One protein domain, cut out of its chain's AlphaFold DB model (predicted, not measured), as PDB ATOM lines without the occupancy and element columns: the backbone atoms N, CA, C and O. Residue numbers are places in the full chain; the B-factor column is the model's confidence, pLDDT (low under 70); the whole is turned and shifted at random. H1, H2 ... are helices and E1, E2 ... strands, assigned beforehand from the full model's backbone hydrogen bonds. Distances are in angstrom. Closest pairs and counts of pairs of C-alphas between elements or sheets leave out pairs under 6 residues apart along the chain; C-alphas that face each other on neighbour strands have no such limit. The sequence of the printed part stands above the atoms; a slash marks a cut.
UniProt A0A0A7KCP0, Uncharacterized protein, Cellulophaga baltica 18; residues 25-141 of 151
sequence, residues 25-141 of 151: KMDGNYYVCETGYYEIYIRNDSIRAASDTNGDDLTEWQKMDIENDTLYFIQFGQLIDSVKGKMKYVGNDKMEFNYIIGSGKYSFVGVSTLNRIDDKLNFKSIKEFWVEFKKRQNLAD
ATOM      1  N   LYS A  25      48.410  27.354  41.410       63.69
ATOM      2  CA  LYS A  25      48.929  25.993  41.452       63.69
ATOM      3  C   LYS A  25      47.758  25.065  41.209       63.69
ATOM      4  O   LYS A  25      46.838  25.006  42.019       63.69
ATOM      5  N   MET A  26      47.812  24.357  40.087       74.81
ATOM      6  CA  MET A  26      46.841  23.322  39.747       74.81
ATOM      7  C   MET A  26      46.846  22.186  40.782       74.81
ATOM      8  O   MET A  26      45.852  21.481  40.923       74.81
ATOM      9  N   ASP A  27      47.943  22.058  41.537       84.31
ATOM     10  CA  ASP A  27      48.091  21.155  42.673       84.31
ATOM     11  C   ASP A  27      46.908  21.225  43.636       84.31
ATOM     12  O   ASP A  27      46.577  22.265  44.217       84.31
ATOM     13  N   GLY A  28      46.305  20.068  43.862       87.88
ATOM     14  CA  GLY A  28      45.151  19.969  44.725       87.88
ATOM     15  C   GLY A  28      44.379  18.687  44.517       87.88
ATOM     16  O   GLY A  28      44.691  17.853  43.666       87.88
ATOM     17  N   ASN A  29      43.345  18.567  45.333       90.31
ATOM     18  CA  ASN A  29      42.379  17.495  45.267       90.31
ATOM     19  C   ASN A  29      41.063  18.139  44.852       90.31
ATOM     20  O   ASN A  29      40.683  19.172  45.405       90.31
ATOM     21  N   TYR A  30      40.393  17.550  43.880       88.81
ATOM     22  CA  TYR A  30      39.172  18.084  43.308       88.81
ATOM     23  C   TYR A  30      38.146  16.977  43.174       88.81
ATOM     24  O   TYR A  30      38.512  15.813  43.032       88.81
ATOM     25  N   TYR A  31      36.874  17.343  43.165       88.88
ATOM     26  CA  TYR A  31      35.799  16.439  42.795       88.88
ATOM     27  C   TYR A  31      34.934  17.021  41.683       88.88
ATOM     28  O   TYR A  31      34.872  18.238  41.472       88.88
ATOM     29  N   VAL A  32      34.245  16.129  40.983       86.94
ATOM     30  CA  VAL A  32      33.288  16.467  39.935       86.94
ATOM     31  C   VAL A  32      32.076  15.542  40.008       86.94
ATOM     32  O   VAL A  32      32.212  14.349  40.282       86.94
ATOM     33  N   CYS A  33      30.896  16.113  39.759       80.75
ATOM     34  CA  CYS A  33      29.624  15.406  39.640       80.75
ATOM     35  C   CYS A  33      29.130  15.509  38.180       80.75
ATOM     36  O   CYS A  33      28.382  16.429  37.860       80.75
ATOM     37  N   GLU A  34      29.574  14.626  37.273       71.94
ATOM     38  CA  GLU A  34      29.078  14.607  35.874       71.94
ATOM     39  C   GLU A  34      28.086  13.476  35.611       71.94
ATOM     40  O   GLU A  34      26.912  13.713  35.352       71.94
ATOM     41  N   THR A  35      28.565  12.233  35.669       69.50
ATOM     42  CA  THR A  35      27.767  10.995  35.567       69.50
ATOM     43  C   THR A  35      27.771  10.205  36.878       69.50
ATOM     44  O   THR A  35      27.184   9.132  36.973       69.50
ATOM     45  N   GLY A  36      28.447  10.751  37.885       78.56
ATOM     46  CA  GLY A  36      28.748  10.165  39.178       78.56
ATOM     47  C   GLY A  36      29.756  11.052  39.904       78.56
ATOM     48  O   GLY A  36      30.152  12.097  39.384       78.56
ATOM     49  N   TYR A  37      30.160  10.633  41.099       86.25
ATOM     50  CA  TYR A  37      31.193  11.312  41.875       86.25
ATOM     51  C   TYR A  37      32.577  10.773  41.505       86.25
ATOM     52  O   TYR A  37      32.830   9.571  41.634       86.25
ATOM     53  N   TYR A  38      33.468  11.669  41.093       87.25
ATOM     54  CA  TYR A  38      34.862  11.362  40.780       87.25
ATOM     55  C   TYR A  38      35.775  12.319  41.537       87.25
ATOM     56  O   TYR A  38      35.476  13.510  41.613       87.25
ATOM     57  N   GLU A  39      36.903  11.817  42.040       89.69
ATOM     58  CA  GLU A  39      37.971  12.653  42.596       89.69
ATOM     59  C   GLU A  39      39.193  12.658  41.673       89.69
ATOM     60  O   GLU A  39      39.610  11.622  41.154       89.69
ATOM     61  N   ILE A  40      39.779  13.840  41.494       87.88
ATOM     62  CA  ILE A  40      41.017  14.087  40.755       87.88
ATOM     63  C   ILE A  40      42.047  14.625  41.735       87.88
ATOM     64  O   ILE A  40      41.784  15.584  42.460       87.88
ATOM     65  N   TYR A  41      43.240  14.047  41.719       88.12
ATOM     66  CA  TYR A  41      44.360  14.507  42.529       88.12
ATOM     67  C   TYR A  41      45.495  14.905  41.603       88.12
ATOM     68  O   TYR A  41      45.927  14.111  40.768       88.12
ATOM     69  N   ILE A  42      45.974  16.132  41.764       85.75
ATOM     70  CA  ILE A  42      47.033  16.721  40.953       85.75
ATOM     71  C   ILE A  42      48.184  17.089  41.875       85.75
ATOM     72  O   ILE A  42      47.992  17.740  42.907       85.75
ATOM     73  N   ARG A  43      49.386  16.655  41.501       86.94
ATOM     74  CA  ARG A  43      50.624  16.979  42.202       86.94
ATOM     75  C   ARG A  43      51.748  17.155  41.193       86.94
ATOM     76  O   ARG A  43      52.175  16.179  40.581       86.94
ATOM     77  N   ASN A  44      52.286  18.366  41.104       85.19
ATOM     78  CA  ASN A  44      53.281  18.755  40.114       85.19
ATOM     79  C   ASN A  44      52.779  18.434  38.690       85.19
ATOM     80  O   ASN A  44      51.726  18.901  38.267       85.19
ATOM     81  N   ASP A  45      53.518  17.601  37.965       81.81
ATOM     82  CA  ASP A  45      53.216  17.092  36.632       81.81
ATOM     83  C   ASP A  45      52.524  15.723  36.668       81.81
ATOM     84  O   ASP A  45      52.542  15.004  35.678       81.81
ATOM     85  N   SER A  46      51.940  15.322  37.799       84.31
ATOM     86  CA  SER A  46      51.279  14.026  37.949       84.31
ATOM     87  C   SER A  46      49.805  14.163  38.320       84.31
ATOM     88  O   SER A  46      49.421  15.030  39.109       84.31
ATOM     89  N   ILE A  47      48.986  13.263  37.784       84.94
ATOM     90  CA  ILE A  47      47.552  13.159  38.038       84.94
ATOM     91  C   ILE A  47      47.190  11.736  38.453       84.94
ATOM     92  O   ILE A  47      47.766  10.764  37.964       84.94
ATOM     93  N   ARG A  48      46.223  11.598  39.353       85.81
ATOM     94  CA  ARG A  48      45.516  10.335  39.572       85.81
ATOM     95  C   ARG A  48      44.031  10.598  39.768       85.81
ATOM     96  O   ARG A  48      43.615  11.714  40.079       85.81
ATOM     97  N   ALA A  49      43.258   9.538  39.657       86.56
ATOM     98  CA  ALA A  49      41.816   9.566  39.634       86.56
ATOM     99  C   ALA A  49      41.225   8.498  40.556       86.56
ATOM    100  O   ALA A  49      41.780   7.404  40.658       86.56
ATOM    101  N   ALA A  50      40.087   8.797  41.182       87.88
ATOM    102  CA  ALA A  50      39.300   7.825  41.933       87.88
ATOM    103  C   ALA A  50      37.816   7.881  41.555       87.88
ATOM    104  O   ALA A  50      37.246   8.963  41.400       87.88
ATOM    105  N   SER A  51      37.189   6.712  41.443       86.62
ATOM    106  CA  SER A  51      35.747   6.563  41.253       86.62
ATOM    107  C   SER A  51      35.246   5.289  41.925       86.62
ATOM    108  O   SER A  51      36.005   4.344  42.090       86.62
ATOM    109  N   ASP A  52      33.958   5.234  42.248       81.62
ATOM    110  CA  ASP A  52      33.301   3.988  42.668       81.62
ATOM    111  C   ASP A  52      32.287   3.500  41.616       81.62
ATOM    112  O   ASP A  52      31.231   2.962  41.929       81.62
ATOM    113  N   THR A  53      32.548   3.743  40.329       69.12
ATOM    114  CA  THR A  53      31.566   3.400  39.282       69.12
ATOM    115  C   THR A  53      31.434   1.883  39.101       69.12
ATOM    116  O   THR A  53      30.328   1.386  38.917       69.12
ATOM    117  N   ASN A  54      32.546   1.144  39.191       63.62
ATOM    118  CA  ASN A  54      32.607  -0.307  38.971       63.62
ATOM    119  C   ASN A  54      33.209  -1.064  40.177       63.62
ATOM    120  O   ASN A  54      33.724  -2.172  40.028       63.62
ATOM    121  N   GLY A  55      33.107  -0.469  41.371       68.81
ATOM    122  CA  GLY A  55      33.865  -0.840  42.568       68.81
ATOM    123  C   GLY A  55      35.184  -0.070  42.650       68.81
ATOM    124  O   GLY A  55      35.819   0.120  41.623       68.81
ATOM    125  N   ASP A  56      35.538   0.395  43.855       79.06
ATOM    126  CA  ASP A  56      36.806   1.009  44.294       79.06
ATOM    127  C   ASP A  56      37.920   1.136  43.214       79.06
ATOM    128  O   ASP A  56      38.967   0.483  43.283       79.06
ATOM    129  N   ASP A  57      37.727   2.029  42.236       83.56
ATOM    130  CA  ASP A  57      38.643   2.250  41.116       83.56
ATOM    131  C   ASP A  57      39.569   3.416  41.446       83.56
ATOM    132  O   ASP A  57      39.168   4.583  41.423       83.56
ATOM    133  N   LEU A  58      40.834   3.104  41.722       86.62
ATOM    134  CA  LEU A  58      41.878   4.092  41.955       86.62
ATOM    135  C   LEU A  58      43.007   3.912  40.945       86.62
ATOM    136  O   LEU A  58      43.652   2.867  40.908       86.62
ATOM    137  N   THR A  59      43.279   4.947  40.153       82.19
ATOM    138  CA  THR A  59      44.367   4.891  39.177       82.19
ATOM    139  C   THR A  59      45.721   5.079  39.850       82.19
ATOM    140  O   THR A  59      45.864   5.802  40.842       82.19
ATOM    141  N   GLU A  60      46.748   4.495  39.237       84.94
ATOM    142  CA  GLU A  60      48.130   4.881  39.501       84.94
ATOM    143  C   GLU A  60      48.359   6.362  39.169       84.94
ATOM    144  O   GLU A  60      47.592   6.983  38.421       84.94
ATOM    145  N   TRP A  61      49.428   6.928  39.729       85.69
ATOM    146  CA  TRP A  61      49.891   8.254  39.334       85.69
ATOM    147  C   TRP A  61      50.410   8.214  37.902       85.69
ATOM    148  O   TRP A  61      51.310   7.442  37.571       85.69
ATOM    149  N   GLN A  62      49.857   9.078  37.063       81.81
ATOM    150  CA  GLN A  62      50.248   9.231  35.674       81.81
ATOM    151  C   GLN A  62      50.869  10.597  35.462       81.81
ATOM    152  O   GLN A  62      50.404  11.592  36.017       81.81
ATOM    153  N   LYS A  63      51.911  10.649  34.637       81.69
ATOM    154  CA  LYS A  63      52.505  11.912  34.227       81.69
ATOM    155  C   LYS A  63      51.565  12.617  33.247       81.69
ATOM    156  O   LYS A  63      51.071  11.993  32.312       81.69
ATOM    157  N   MET A  64      51.313  13.894  33.489       76.25
ATOM    158  CA  MET A  64      50.620  14.786  32.573       76.25
ATOM    159  C   MET A  64      51.639  15.352  31.592       76.25
ATOM    160  O   MET A  64      52.649  15.923  32.010       76.25
ATOM    161  N   ASP A  65      51.343  15.255  30.303       70.88
ATOM    162  CA  ASP A  65      52.081  16.009  29.297       70.88
ATOM    163  C   ASP A  65      51.363  17.339  29.055       70.88
ATOM    164  O   ASP A  65      50.140  17.383  28.895       70.88
ATOM    165  N   ILE A  66      52.120  18.437  29.078       68.19
ATOM    166  CA  ILE A  66      51.598  19.787  28.850       68.19
ATOM    167  C   ILE A  66      52.130  20.283  27.511       68.19
ATOM    168  O   ILE A  66      53.321  20.563  27.379       68.19
ATOM    169  N   GLU A  67      51.246  20.444  26.530       67.25
ATOM    170  CA  GLU A  67      51.587  21.058  25.244       67.25
ATOM    171  C   GLU A  67      50.576  22.156  24.911       67.25
ATOM    172  O   GLU A  67      49.370  21.910  24.902       67.25
ATOM    173  N   ASN A  68      51.053  23.368  24.604       63.22
ATOM    174  CA  ASN A  68      50.213  24.510  24.204       63.22
ATOM    175  C   ASN A  68      49.028  24.765  25.164       63.22
ATOM    176  O   ASN A  68      47.870  24.819  24.739       63.22
ATOM    177  N   ASP A  69      49.305  24.864  26.467       63.72
ATOM    178  CA  ASP A  69      48.304  25.035  27.535       63.72
ATOM    179  C   ASP A  69      47.216  23.944  27.569       63.72
ATOM    180  O   ASP A  69      46.096  24.187  28.029       63.72
ATOM    181  N   THR A  70      47.512  22.756  27.037       61.94
ATOM    182  CA  THR A  70      46.614  21.598  27.018       61.94
ATOM    183  C   THR A  70      47.263  20.452  27.776       61.94
ATOM    184  O   THR A  70      48.443  20.167  27.589       61.94
ATOM    185  N   LEU A  71      46.478  19.807  28.635       68.50
ATOM    186  CA  LEU A  71      46.883  18.666  29.439       68.50
ATOM    187  C   LEU A  71      46.481  17.379  28.731       68.50
ATOM    188  O   LEU A  71      45.326  17.178  28.343       68.50
ATOM    189  N   TYR A  72      47.451  16.491  28.590       63.94
ATOM    190  CA  TYR A  72      47.281  15.177  28.002       63.94
ATOM    191  C   TYR A  72      47.497  14.133  29.089       63.94
ATOM    192  O   TYR A  72      48.530  14.127  29.758       63.94
ATOM    193  N   PHE A  73      46.503  13.267  29.280       66.25
ATOM    194  CA  PHE A  73      46.602  12.132  30.193       66.25
ATOM    195  C   PHE A  73      45.654  11.001  29.768       66.25
ATOM    196  O   PHE A  73      44.729  11.187  28.969       66.25
ATOM    197  N   ILE A  74      45.906   9.798  30.276       56.81
ATOM    198  CA  ILE A  74      45.114   8.606  29.955       56.81
ATOM    199  C   ILE A  74      43.944   8.524  30.946       56.81
ATOM    200  O   ILE A  74      44.115   8.731  32.146       56.81
ATOM    201  N   GLN A  75      42.727   8.284  30.453       58.50
ATOM    202  CA  GLN A  75      41.519   8.376  31.277       58.50
ATOM    203  C   GLN A  75      41.312   7.157  32.196       58.50
ATOM    204  O   GLN A  75      41.649   6.024  31.862       58.50
ATOM    205  N   PHE A  76      40.714   7.467  33.351       53.88
ATOM    206  CA  PHE A  76      39.890   6.690  34.281       53.88
ATOM    207  C   PHE A  76      39.310   5.357  33.774       53.88
ATOM    208  O   PHE A  76      38.808   5.280  32.659       53.88
ATOM    209  N   GLY A  77      39.280   4.370  34.682       41.25
ATOM    210  CA  GLY A  77      38.365   3.220  34.725       41.25
ATOM    211  C   GLY A  77      37.594   2.896  33.441       41.25
ATOM    212  O   GLY A  77      36.462   3.327  33.273       41.25
ATOM    213  N   GLN A  78      38.229   2.072  32.604       40.62
ATOM    214  CA  GLN A  78      37.712   1.356  31.432       40.62
ATOM    215  C   GLN A  78      37.134   2.186  30.258       40.62
ATOM    216  O   GLN A  78      36.069   2.789  30.333       40.62
ATOM    217  N   LEU A  79      37.809   2.004  29.106       35.25
ATOM    218  CA  LEU A  79      37.356   2.090  27.702       35.25
ATOM    219  C   LEU A  79      37.679   3.322  26.840       35.25
ATOM    220  O   LEU A  79      37.267   3.306  25.679       35.25
ATOM    221  N   ILE A  80      38.443   4.335  27.276       44.91
ATOM    222  CA  ILE A  80      38.810   5.434  26.352       44.91
ATOM    223  C   ILE A  80      40.296   5.807  26.433       44.91
ATOM    224  O   ILE A  80      40.774   6.388  27.403       44.91
ATOM    225  N   ASP A  81      41.019   5.471  25.359       48.00
ATOM    226  CA  ASP A  81      42.487   5.412  25.279       48.00
ATOM    227  C   ASP A  81      43.225   6.764  25.334       48.00
ATOM    228  O   ASP A  81      44.449   6.802  25.283       48.00
ATOM    229  N   SER A  82      42.532   7.897  25.440       58.34
ATOM    230  CA  SER A  82      43.163   9.187  25.760       58.34
ATOM    231  C   SER A  82      42.107  10.252  26.023       58.34
ATOM    232  O   SER A  82      41.135  10.368  25.272       58.34
ATOM    233  N   VAL A  83      42.321  11.064  27.060       64.19
ATOM    234  CA  VAL A  83      41.612  12.330  27.230       64.19
ATOM    235  C   VAL A  83      42.570  13.463  26.938       64.19
ATOM    236  O   VAL A  83      43.642  13.583  27.531       64.19
ATOM    237  N   LYS A  84      42.156  14.319  26.009       70.12
ATOM    238  CA  LYS A  84      42.801  15.609  25.788       70.12
ATOM    239  C   LYS A  84      41.973  16.628  26.528       70.12
ATOM    240  O   LYS A  84      40.791  16.757  26.221       70.12
ATOM    241  N   GLY A  85      42.549  17.341  27.483       70.75
ATOM    242  CA  GLY A  85      41.774  18.317  28.224       70.75
ATOM    243  C   GLY A  85      42.541  19.577  28.556       70.75
ATOM    244  O   GLY A  85      43.728  19.557  28.839       70.75
ATOM    245  N   LYS A  86      41.855  20.710  28.525       73.00
ATOM    246  CA  LYS A  86      42.380  21.981  29.001       73.00
ATOM    247  C   LYS A  86      41.753  22.286  30.348       73.00
ATOM    248  O   LYS A  86      40.535  22.432  30.445       73.00
ATOM    249  N   MET A  87      42.592  22.399  31.372       74.31
ATOM    250  CA  MET A  87      42.171  22.941  32.657       74.31
ATOM    251  C   MET A  87      42.395  24.446  32.681       74.31
ATOM    252  O   MET A  87      43.422  24.945  32.222       74.31
ATOM    253  N   LYS A  88      41.433  25.175  33.234       76.12
ATOM    254  CA  LYS A  88      41.511  26.622  33.406       76.12
ATOM    255  C   LYS A  88      41.026  26.995  34.798       76.12
ATOM    256  O   LYS A  88      39.943  26.588  35.200       76.12
ATOM    257  N   TYR A  89      41.793  27.807  35.517       71.44
ATOM    258  CA  TYR A  89      41.318  28.387  36.770       71.44
ATOM    259  C   TYR A  89      40.211  29.408  36.494       71.44
ATOM    260  O   TYR A  89      40.384  30.311  35.669       71.44
ATOM    261  N   VAL A  90      39.077  29.265  37.180       78.81
ATOM    262  CA  VAL A  90      37.898  30.131  36.994       78.81
ATOM    263  C   VAL A  90      37.515  30.919  38.251       78.81
ATOM    264  O   VAL A  90      36.491  31.598  38.261       78.81
ATOM    265  N   GLY A  91      38.359  30.905  39.289       70.69
ATOM    266  CA  GLY A  91      38.107  31.605  40.554       70.69
ATOM    267  C   GLY A  91      37.404  30.733  41.595       70.69
ATOM    268  O   GLY A  91      36.931  29.643  41.284       70.69
ATOM    269  N   ASN A  92      37.329  31.218  42.841       77.31
ATOM    270  CA  ASN A  92      36.635  30.555  43.960       77.31
ATOM    271  C   ASN A  92      37.041  29.085  44.160       77.31
ATOM    272  O   ASN A  92      36.174  28.234  44.340       77.31
ATOM    273  N   ASP A  93      38.339  28.788  44.045       72.69
ATOM    274  CA  ASP A  93      38.879  27.427  44.167       72.69
ATOM    275  C   ASP A  93      38.249  26.416  43.184       72.69
ATOM    276  O   ASP A  93      38.154  25.222  43.454       72.69
ATOM    277  N   LYS A  94      37.826  26.891  42.006       78.62
ATOM    278  CA  LYS A  94      37.269  26.058  40.936       78.62
ATOM    279  C   LYS A  94      38.166  26.038  39.711       78.62
ATOM    280  O   LYS A  94      38.756  27.051  39.317       78.62
ATOM    281  N   MET A  95      38.201  24.873  39.075       80.62
ATOM    282  CA  MET A  95      38.841  24.669  37.780       80.62
ATOM    283  C   MET A  95      37.781  24.251  36.766       80.62
ATOM    284  O   MET A  95      36.946  23.398  37.042       80.62
ATOM    285  N   GLU A  96      37.816  24.834  35.582       81.25
ATOM    286  CA  GLU A  96      37.057  24.357  34.435       81.25
ATOM    287  C   GLU A  96      37.904  23.327  33.693       81.25
ATOM    288  O   GLU A  96      39.053  23.603  33.345       81.25
ATOM    289  N   PHE A  97      37.347  22.144  33.461       78.62
ATOM    290  CA  PHE A  97      37.973  21.078  32.700       78.62
ATOM    291  C   PHE A  97      37.237  20.904  31.377       78.62
ATOM    292  O   PHE A  97      36.152  20.331  31.321       78.62
ATOM    293  N   ASN A  98      37.835  21.424  30.310       76.62
ATOM    294  CA  ASN A  98      37.363  21.225  28.946       76.62
ATOM    295  C   ASN A  98      38.012  19.956  28.420       76.62
ATOM    296  O   ASN A  98      39.232  19.938  28.299       76.62
ATOM    297  N   TYR A  99      37.255  18.919  28.094       74.88
ATOM    298  CA  TYR A  99      37.827  17.648  27.664       74.88
ATOM    299  C   TYR A  99      37.303  17.201  26.311       74.88
ATOM    300  O   TYR A  99      36.184  17.511  25.911       74.88
ATOM    301  N   ILE A 100      38.145  16.438  25.623       70.94
ATOM    302  CA  ILE A 100      37.846  15.728  24.395       70.94
ATOM    303  C   ILE A 100      38.129  14.254  24.653       70.94
ATOM    304  O   ILE A 100      39.270  13.864  24.913       70.94
ATOM    305  N   ILE A 101      37.075  13.456  24.580       68.69
ATOM    306  CA  ILE A 101      37.114  12.005  24.733       68.69
ATOM    307  C   ILE A 101      37.005  11.368  23.343       68.69
ATOM    308  O   ILE A 101      36.109  11.722  22.577       68.69
ATOM    309  N   GLY A 102      37.885  10.410  23.032       63.28
ATOM    310  CA  GLY A 102      37.881   9.652  21.771       63.28
ATOM    311  C   GLY A 102      38.779  10.233  20.670       63.28
ATOM    312  O   GLY A 102      39.469  11.235  20.855       63.28
ATOM    313  N   SER A 103      38.790   9.590  19.495       57.81
ATOM    314  CA  SER A 103      39.605  10.000  18.341       57.81
ATOM    315  C   SER A 103      38.776  10.136  17.056       57.81
ATOM    316  O   SER A 103      37.835   9.383  16.793       57.81
ATOM    317  N   GLY A 104      39.116  11.128  16.228       61.41
ATOM    318  CA  GLY A 104      38.496  11.328  14.914       61.41
ATOM    319  C   GLY A 104      37.026  11.765  14.973       61.41
ATOM    320  O   GLY A 104      36.687  12.732  15.644       61.41
ATOM    321  N   LYS A 105      36.156  11.084  14.214       52.47
ATOM    322  CA  LYS A 105      34.748  11.471  13.980       52.47
ATOM    323  C   LYS A 105      33.832  11.302  15.206       52.47
ATOM    324  O   LYS A 105      32.740  11.860  15.214       52.47
ATOM    325  N   TYR A 106      34.255  10.540  16.213       56.94
ATOM    326  CA  TYR A 106      33.455  10.213  17.400       56.94
ATOM    327  C   TYR A 106      34.019  10.858  18.669       56.94
ATOM    328  O   TYR A 106      34.027  10.238  19.730       56.94
ATOM    329  N   SER A 107      34.535  12.083  18.553       61.81
ATOM    330  CA  SER A 107      34.997  12.838  19.710       61.81
ATOM    331  C   SER A 107      33.832  13.501  20.445       61.81
ATOM    332  O   SER A 107      32.961  14.127  19.836       61.81
ATOM    333  N   PHE A 108      33.828  13.382  21.769       64.44
ATOM    334  CA  PHE A 108      32.903  14.094  22.645       64.44
ATOM    335  C   PHE A 108      33.636  15.250  23.303       64.44
ATOM    336  O   PHE A 108      34.699  15.038  23.882       64.44
ATOM    337  N   VAL A 109      33.066  16.452  23.212       70.88
ATOM    338  CA  VAL A 109      33.583  17.648  23.880       70.88
ATOM    339  C   VAL A 109      32.689  17.958  25.071       70.88
ATOM    340  O   VAL A 109      31.483  18.134  24.896       70.88
ATOM    341  N   GLY A 110      33.276  18.016  26.262       71.50
ATOM    342  CA  GLY A 110      32.577  18.332  27.504       71.50
ATOM    343  C   GLY A 110      33.286  19.426  28.291       71.50
ATOM    344  O   GLY A 110      34.474  19.686  28.086       71.50
ATOM    345  N   VAL A 111      32.536  20.078  29.177       74.38
ATOM    346  CA  VAL A 111      33.057  21.080  30.109       74.38
ATOM    347  C   VAL A 111      32.544  20.746  31.501       74.38
ATOM    348  O   VAL A 111      31.346  20.857  31.757       74.38
ATOM    349  N   SER A 112      33.451  20.373  32.401       77.75
ATOM    350  CA  SER A 112      33.130  20.147  33.811       77.75
ATOM    351  C   SER A 112      33.666  21.266  34.683       77.75
ATOM    352  O   SER A 112      34.733  21.822  34.428       77.75
ATOM    353  N   THR A 113      32.976  21.536  35.788       83.12
ATOM    354  CA  THR A 113      33.555  22.308  36.891       83.12
ATOM    355  C   THR A 113      34.100  21.347  37.939       83.12
ATOM    356  O   THR A 113      33.348  20.575  38.530       83.12
ATOM    357  N   LEU A 114      35.408  21.409  38.170       85.38
ATOM    358  CA  LEU A 114      36.090  20.736  39.263       85.38
ATOM    359  C   LEU A 114      36.015  21.622  40.507       85.38
ATOM    360  O   LEU A 114      36.459  22.775  40.492       85.38
ATOM    361  N   ASN A 115      35.468  21.075  41.586       88.75
ATOM    362  CA  ASN A 115      35.375  21.745  42.876       88.75
ATOM    363  C   ASN A 115      36.523  21.276  43.764       88.75
ATOM    364  O   ASN A 115      36.760  20.074  43.880       88.75
ATOM    365  N   ARG A 116      37.247  22.206  44.386       88.44
ATOM    366  CA  ARG A 116      38.344  21.857  45.286       88.44
ATOM    367  C   ARG A 116      37.833  21.156  46.542       88.44
ATOM    368  O   ARG A 116      36.774  21.473  47.076       88.44
ATOM    369  N   ILE A 117      38.616  20.191  47.001       90.06
ATOM    370  CA  ILE A 117      38.486  19.564  48.309       90.06
ATOM    371  C   ILE A 117      39.481  20.289  49.217       90.06
ATOM    372  O   ILE A 117      40.692  20.086  49.101       90.06
ATOM    373  N   ASP A 118      38.972  21.157  50.089       75.44
ATOM    374  CA  ASP A 118      39.797  22.007  50.961       75.44
ATOM    375  C   ASP A 118      40.480  21.228  52.097       75.44
ATOM    376  O   ASP A 118      41.432  21.708  52.723       75.44
ATOM    377  N   ASP A 119      40.038  19.994  52.342       73.12
ATOM    378  CA  ASP A 119      40.624  19.131  53.351       73.12
ATOM    379  C   ASP A 119      42.036  18.691  52.954       73.12
ATOM    380  O   ASP A 119      42.299  18.201  51.849       73.12
ATOM    381  N   LYS A 120      42.971  18.796  53.906       74.19
ATOM    382  CA  LYS A 120      44.286  18.161  53.783       74.19
ATOM    383  C   LYS A 120      44.104  16.647  53.802       74.19
ATOM    384  O   LYS A 120      44.093  16.024  54.861       74.19
ATOM    385  N   LEU A 121      43.991  16.065  52.615       80.88
ATOM    386  CA  LEU A 121      43.870  14.629  52.434       80.88
ATOM    387  C   LEU A 121      45.195  13.944  52.796       80.88
ATOM    388  O   LEU A 121      46.203  14.102  52.108       80.88
ATOM    389  N   ASN A 122      45.198  13.190  53.893       79.81
ATOM    390  CA  ASN A 122      46.325  12.366  54.315       79.81
ATOM    391  C   ASN A 122      45.798  11.008  54.777       79.81
ATOM    392  O   ASN A 122      45.152  10.918  55.818       79.81
ATOM    393  N   PHE A 123      46.063   9.963  53.996       82.19
ATOM    394  CA  PHE A 123      45.547   8.619  54.246       82.19
ATOM    395  C   PHE A 123      46.703   7.684  54.595       82.19
ATOM    396  O   PHE A 123      47.698   7.632  53.873       82.19
ATOM    397  N   LYS A 124      46.574   6.912  55.677       86.00
ATOM    398  CA  LYS A 124      47.595   5.946  56.114       86.00
ATOM    399  C   LYS A 124      47.464   4.603  55.401       86.00
ATOM    400  O   LYS A 124      48.390   3.799  55.442       86.00
ATOM    401  N   SER A 125      46.314   4.331  54.781       91.12
ATOM    402  CA  SER A 125      46.046   3.086  54.056       91.12
ATOM    403  C   SER A 125      45.000   3.261  52.951       91.12
ATOM    404  O   SER A 125      44.185   4.181  52.997       91.12
ATOM    405  N   ILE A 126      44.972   2.325  51.996       88.81
ATOM    406  CA  ILE A 126      43.950   2.278  50.936       88.81
ATOM    407  C   ILE A 126      42.530   2.088  51.494       88.81
ATOM    408  O   ILE A 126      41.570   2.651  50.983       88.81
ATOM    409  N   LYS A 127      42.394   1.346  52.598       91.44
ATOM    410  CA  LYS A 127      41.105   1.143  53.265       91.44
ATOM    411  C   LYS A 127      40.578   2.445  53.872       91.44
ATOM    412  O   LYS A 127      39.398   2.749  53.749       91.44
ATOM    413  N   GLU A 128      41.451   3.206  54.530       92.19
ATOM    414  CA  GLU A 128      41.106   4.522  55.083       92.19
ATOM    415  C   GLU A 128      40.740   5.510  53.971       92.19
ATOM    416  O   GLU A 128      39.751   6.227  54.097       92.19
ATOM    417  N   PHE A 129      41.482   5.483  52.860       92.00
ATOM    418  CA  PHE A 129      41.173   6.276  51.675       92.00
ATOM    419  C   PHE A 129      39.725   6.074  51.208       92.00
ATOM    420  O   PHE A 129      38.994   7.056  51.093       92.00
ATOM    421  N   TRP A 130      39.292   4.825  51.005       92.25
ATOM    422  CA  TRP A 130      37.946   4.536  50.504       92.25
ATOM    423  C   TRP A 130      36.839   4.883  51.500       92.25
ATOM    424  O   TRP A 130      35.804   5.414  51.103       92.25
ATOM    425  N   VAL A 131      37.064   4.684  52.803       91.62
ATOM    426  CA  VAL A 131      36.110   5.122  53.837       91.62
ATOM    427  C   VAL A 131      35.880   6.634  53.768       91.62
ATOM    428  O   VAL A 131      34.737   7.088  53.802       91.62
ATOM    429  N   GLU A 132      36.948   7.421  53.650       91.88
ATOM    430  CA  GLU A 132      36.841   8.878  53.564       91.88
ATOM    431  C   GLU A 132      36.311   9.350  52.202       91.88
ATOM    432  O   GLU A 132      35.520  10.290  52.148       91.88
ATOM    433  N   PHE A 133      36.680   8.676  51.107       91.75
ATOM    434  CA  PHE A 133      36.113   8.913  49.775       91.75
ATOM    435  C   PHE A 133      34.589   8.768  49.797       91.75
ATOM    436  O   PHE A 133      33.876   9.659  49.350       91.75
ATOM    437  N   LYS A 134      34.073   7.691  50.401       90.00
ATOM    438  CA  LYS A 134      32.630   7.454  50.532       90.00
ATOM    439  C   LYS A 134      31.909   8.516  51.349       90.00
ATOM    440  O   LYS A 134      30.795   8.901  51.005       90.00
ATOM    441  N   LYS A 135      32.539   9.025  52.409       90.56
ATOM    442  CA  LYS A 135      31.984  10.152  53.168       90.56
ATOM    443  C   LYS A 135      31.866  11.396  52.292       90.56
ATOM    444  O   LYS A 135      30.798  11.996  52.264       90.56
ATOM    445  N   ARG A 136      32.923  11.756  51.555       91.44
ATOM    446  CA  ARG A 136      32.897  12.918  50.653       91.44
ATOM    447  C   ARG A 136      31.896  12.739  49.516       91.44
ATOM    448  O   ARG A 136      31.123  13.654  49.272       91.44
ATOM    449  N   GLN A 137      31.827  11.552  48.915       88.88
ATOM    450  CA  GLN A 137      30.824  11.206  47.904       88.88
ATOM    451  C   GLN A 137      29.396  11.474  48.401       88.88
ATOM    452  O   GLN A 137      28.610  12.089  47.689       88.88
ATOM    453  N   ASN A 138      29.073  11.053  49.625       86.88
ATOM    454  CA  ASN A 138      27.747  11.265  50.211       86.88
ATOM    455  C   ASN A 138      27.469  12.737  50.560       86.88
ATOM    456  O   ASN A 138      26.312  13.140  50.618       86.88
ATOM    457  N   LEU A 139      28.511  13.531  50.823       87.75
ATOM    458  CA  LEU A 139      28.398  14.957  51.150       87.75
ATOM    459  C   LEU A 139      28.353  15.857  49.913       87.75
ATOM    460  O   LEU A 139      27.806  16.951  49.987       87.75
ATOM    461  N   ALA A 140      28.933  15.416  48.795       83.38
ATOM    462  CA  ALA A 140      29.062  16.198  47.569       83.38
ATOM    463  C   ALA A 140      27.730  16.448  46.837       83.38
ATOM    464  O   ALA A 140      27.735  17.161  45.839       83.38
ATOM    465  N   ASP A 141      26.623  15.870  47.324       74.00
ATOM    466  CA  ASP A 141      25.262  16.024  46.792       74.00
ATOM    467  C   ASP A 141      25.202  15.940  45.256       74.00
ATOM    468  O   ASP A 141      24.663  16.798  44.559       74.00
TER     469      ASP A 141
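Overview. This is residues 25 to 141 of the 151 residues of an uncharacterized protein of Cellulophaga baltica 18 (UniProt A0A0A7KCP0). One antiparallel sheet of eight strands is curled like part of a barrel, and a single helix, H1, packs across its outside, over E3 and E2. The meander E1 E2 E3 makes the wall under the helix, and the meander E4 E5 E6 E7 E8 makes the rest of the curl; the curl is not fully closed, for the edge strands E3 and E4 are apart, though residues 62 to 63 before E4 pair with E3. The printed part has 117 residues, with E1 to E8 followed by H1 along the chain; the sheet's order is E3 E2 E1 E8 E7 E6 E5 E4, and the class is mixed, helices and strands. It is compact, with a radius of gyration of the C-alphas of 14.0 A and spans of 41 by 31 by 27 A.

Along the chain. E3 is residues 46 to 51, E2 residues 37 to 43, 20.2 A long, and E1 residues 28 to 33, beginning at C-alpha 28 at (45.151, 19.969, 44.725). E8, residues 108 to 116, is 24.5 A long; E7, residues 94 to 101, 21.4 A; E6, residues 83 to 91, 23.7 A. E5 is residues 70 to 73 and E4 residues 65 to 67. H1, residues 126 to 139, is 20.1 A long and ends at C-alpha 139 at (28.398, 14.957, 51.150).

Arrangement. The sheet is strongly twisted. E2 is antiparallel to E3, with N 41 and O 48 2.9 A apart, and to E1, with N 30 and O 40 2.8 A apart, both within hydrogen-bond range. The pairing of E8 is staggered: residues 115 to 116 pair with E1, with N 31 and O 115 at 2.8 A, and residues 108 to 115 with E7, with N 97 and O 112 at 2.8 A. E7 and E6 form a hairpin, with N 86 and O 98 at 2.7 A. E6 and E5 also form one, with N 71 and O 85 at 2.8 A, as do E5 and E4, with N 72 and O 65 at 2.8 A. The closest C-alphas of E3 and E5 are those of Ile 47 and Phe 73, 8.0 A apart. H1 is on the sheet at a height over the sheet of 9.8 A and runs across the strands, at 66 degrees to E3 on the local plane. Its closest C-alphas to E2 are those of Gln 137 and Tyr 37, 6.0 A apart. Every O i to N i+4 pair in H1 is within hydrogen-bond range.

Size, cuts and confidence. The two C-alphas farthest apart are those of Lys 105 and Lys 124, 44.4 A. The printed part has no cut. The link from E3 to E4, residues 52 to 64, is long. The mean pLDDT of the printed part is 76.4; residues under 70 include 66 to 83 and 101 to 108.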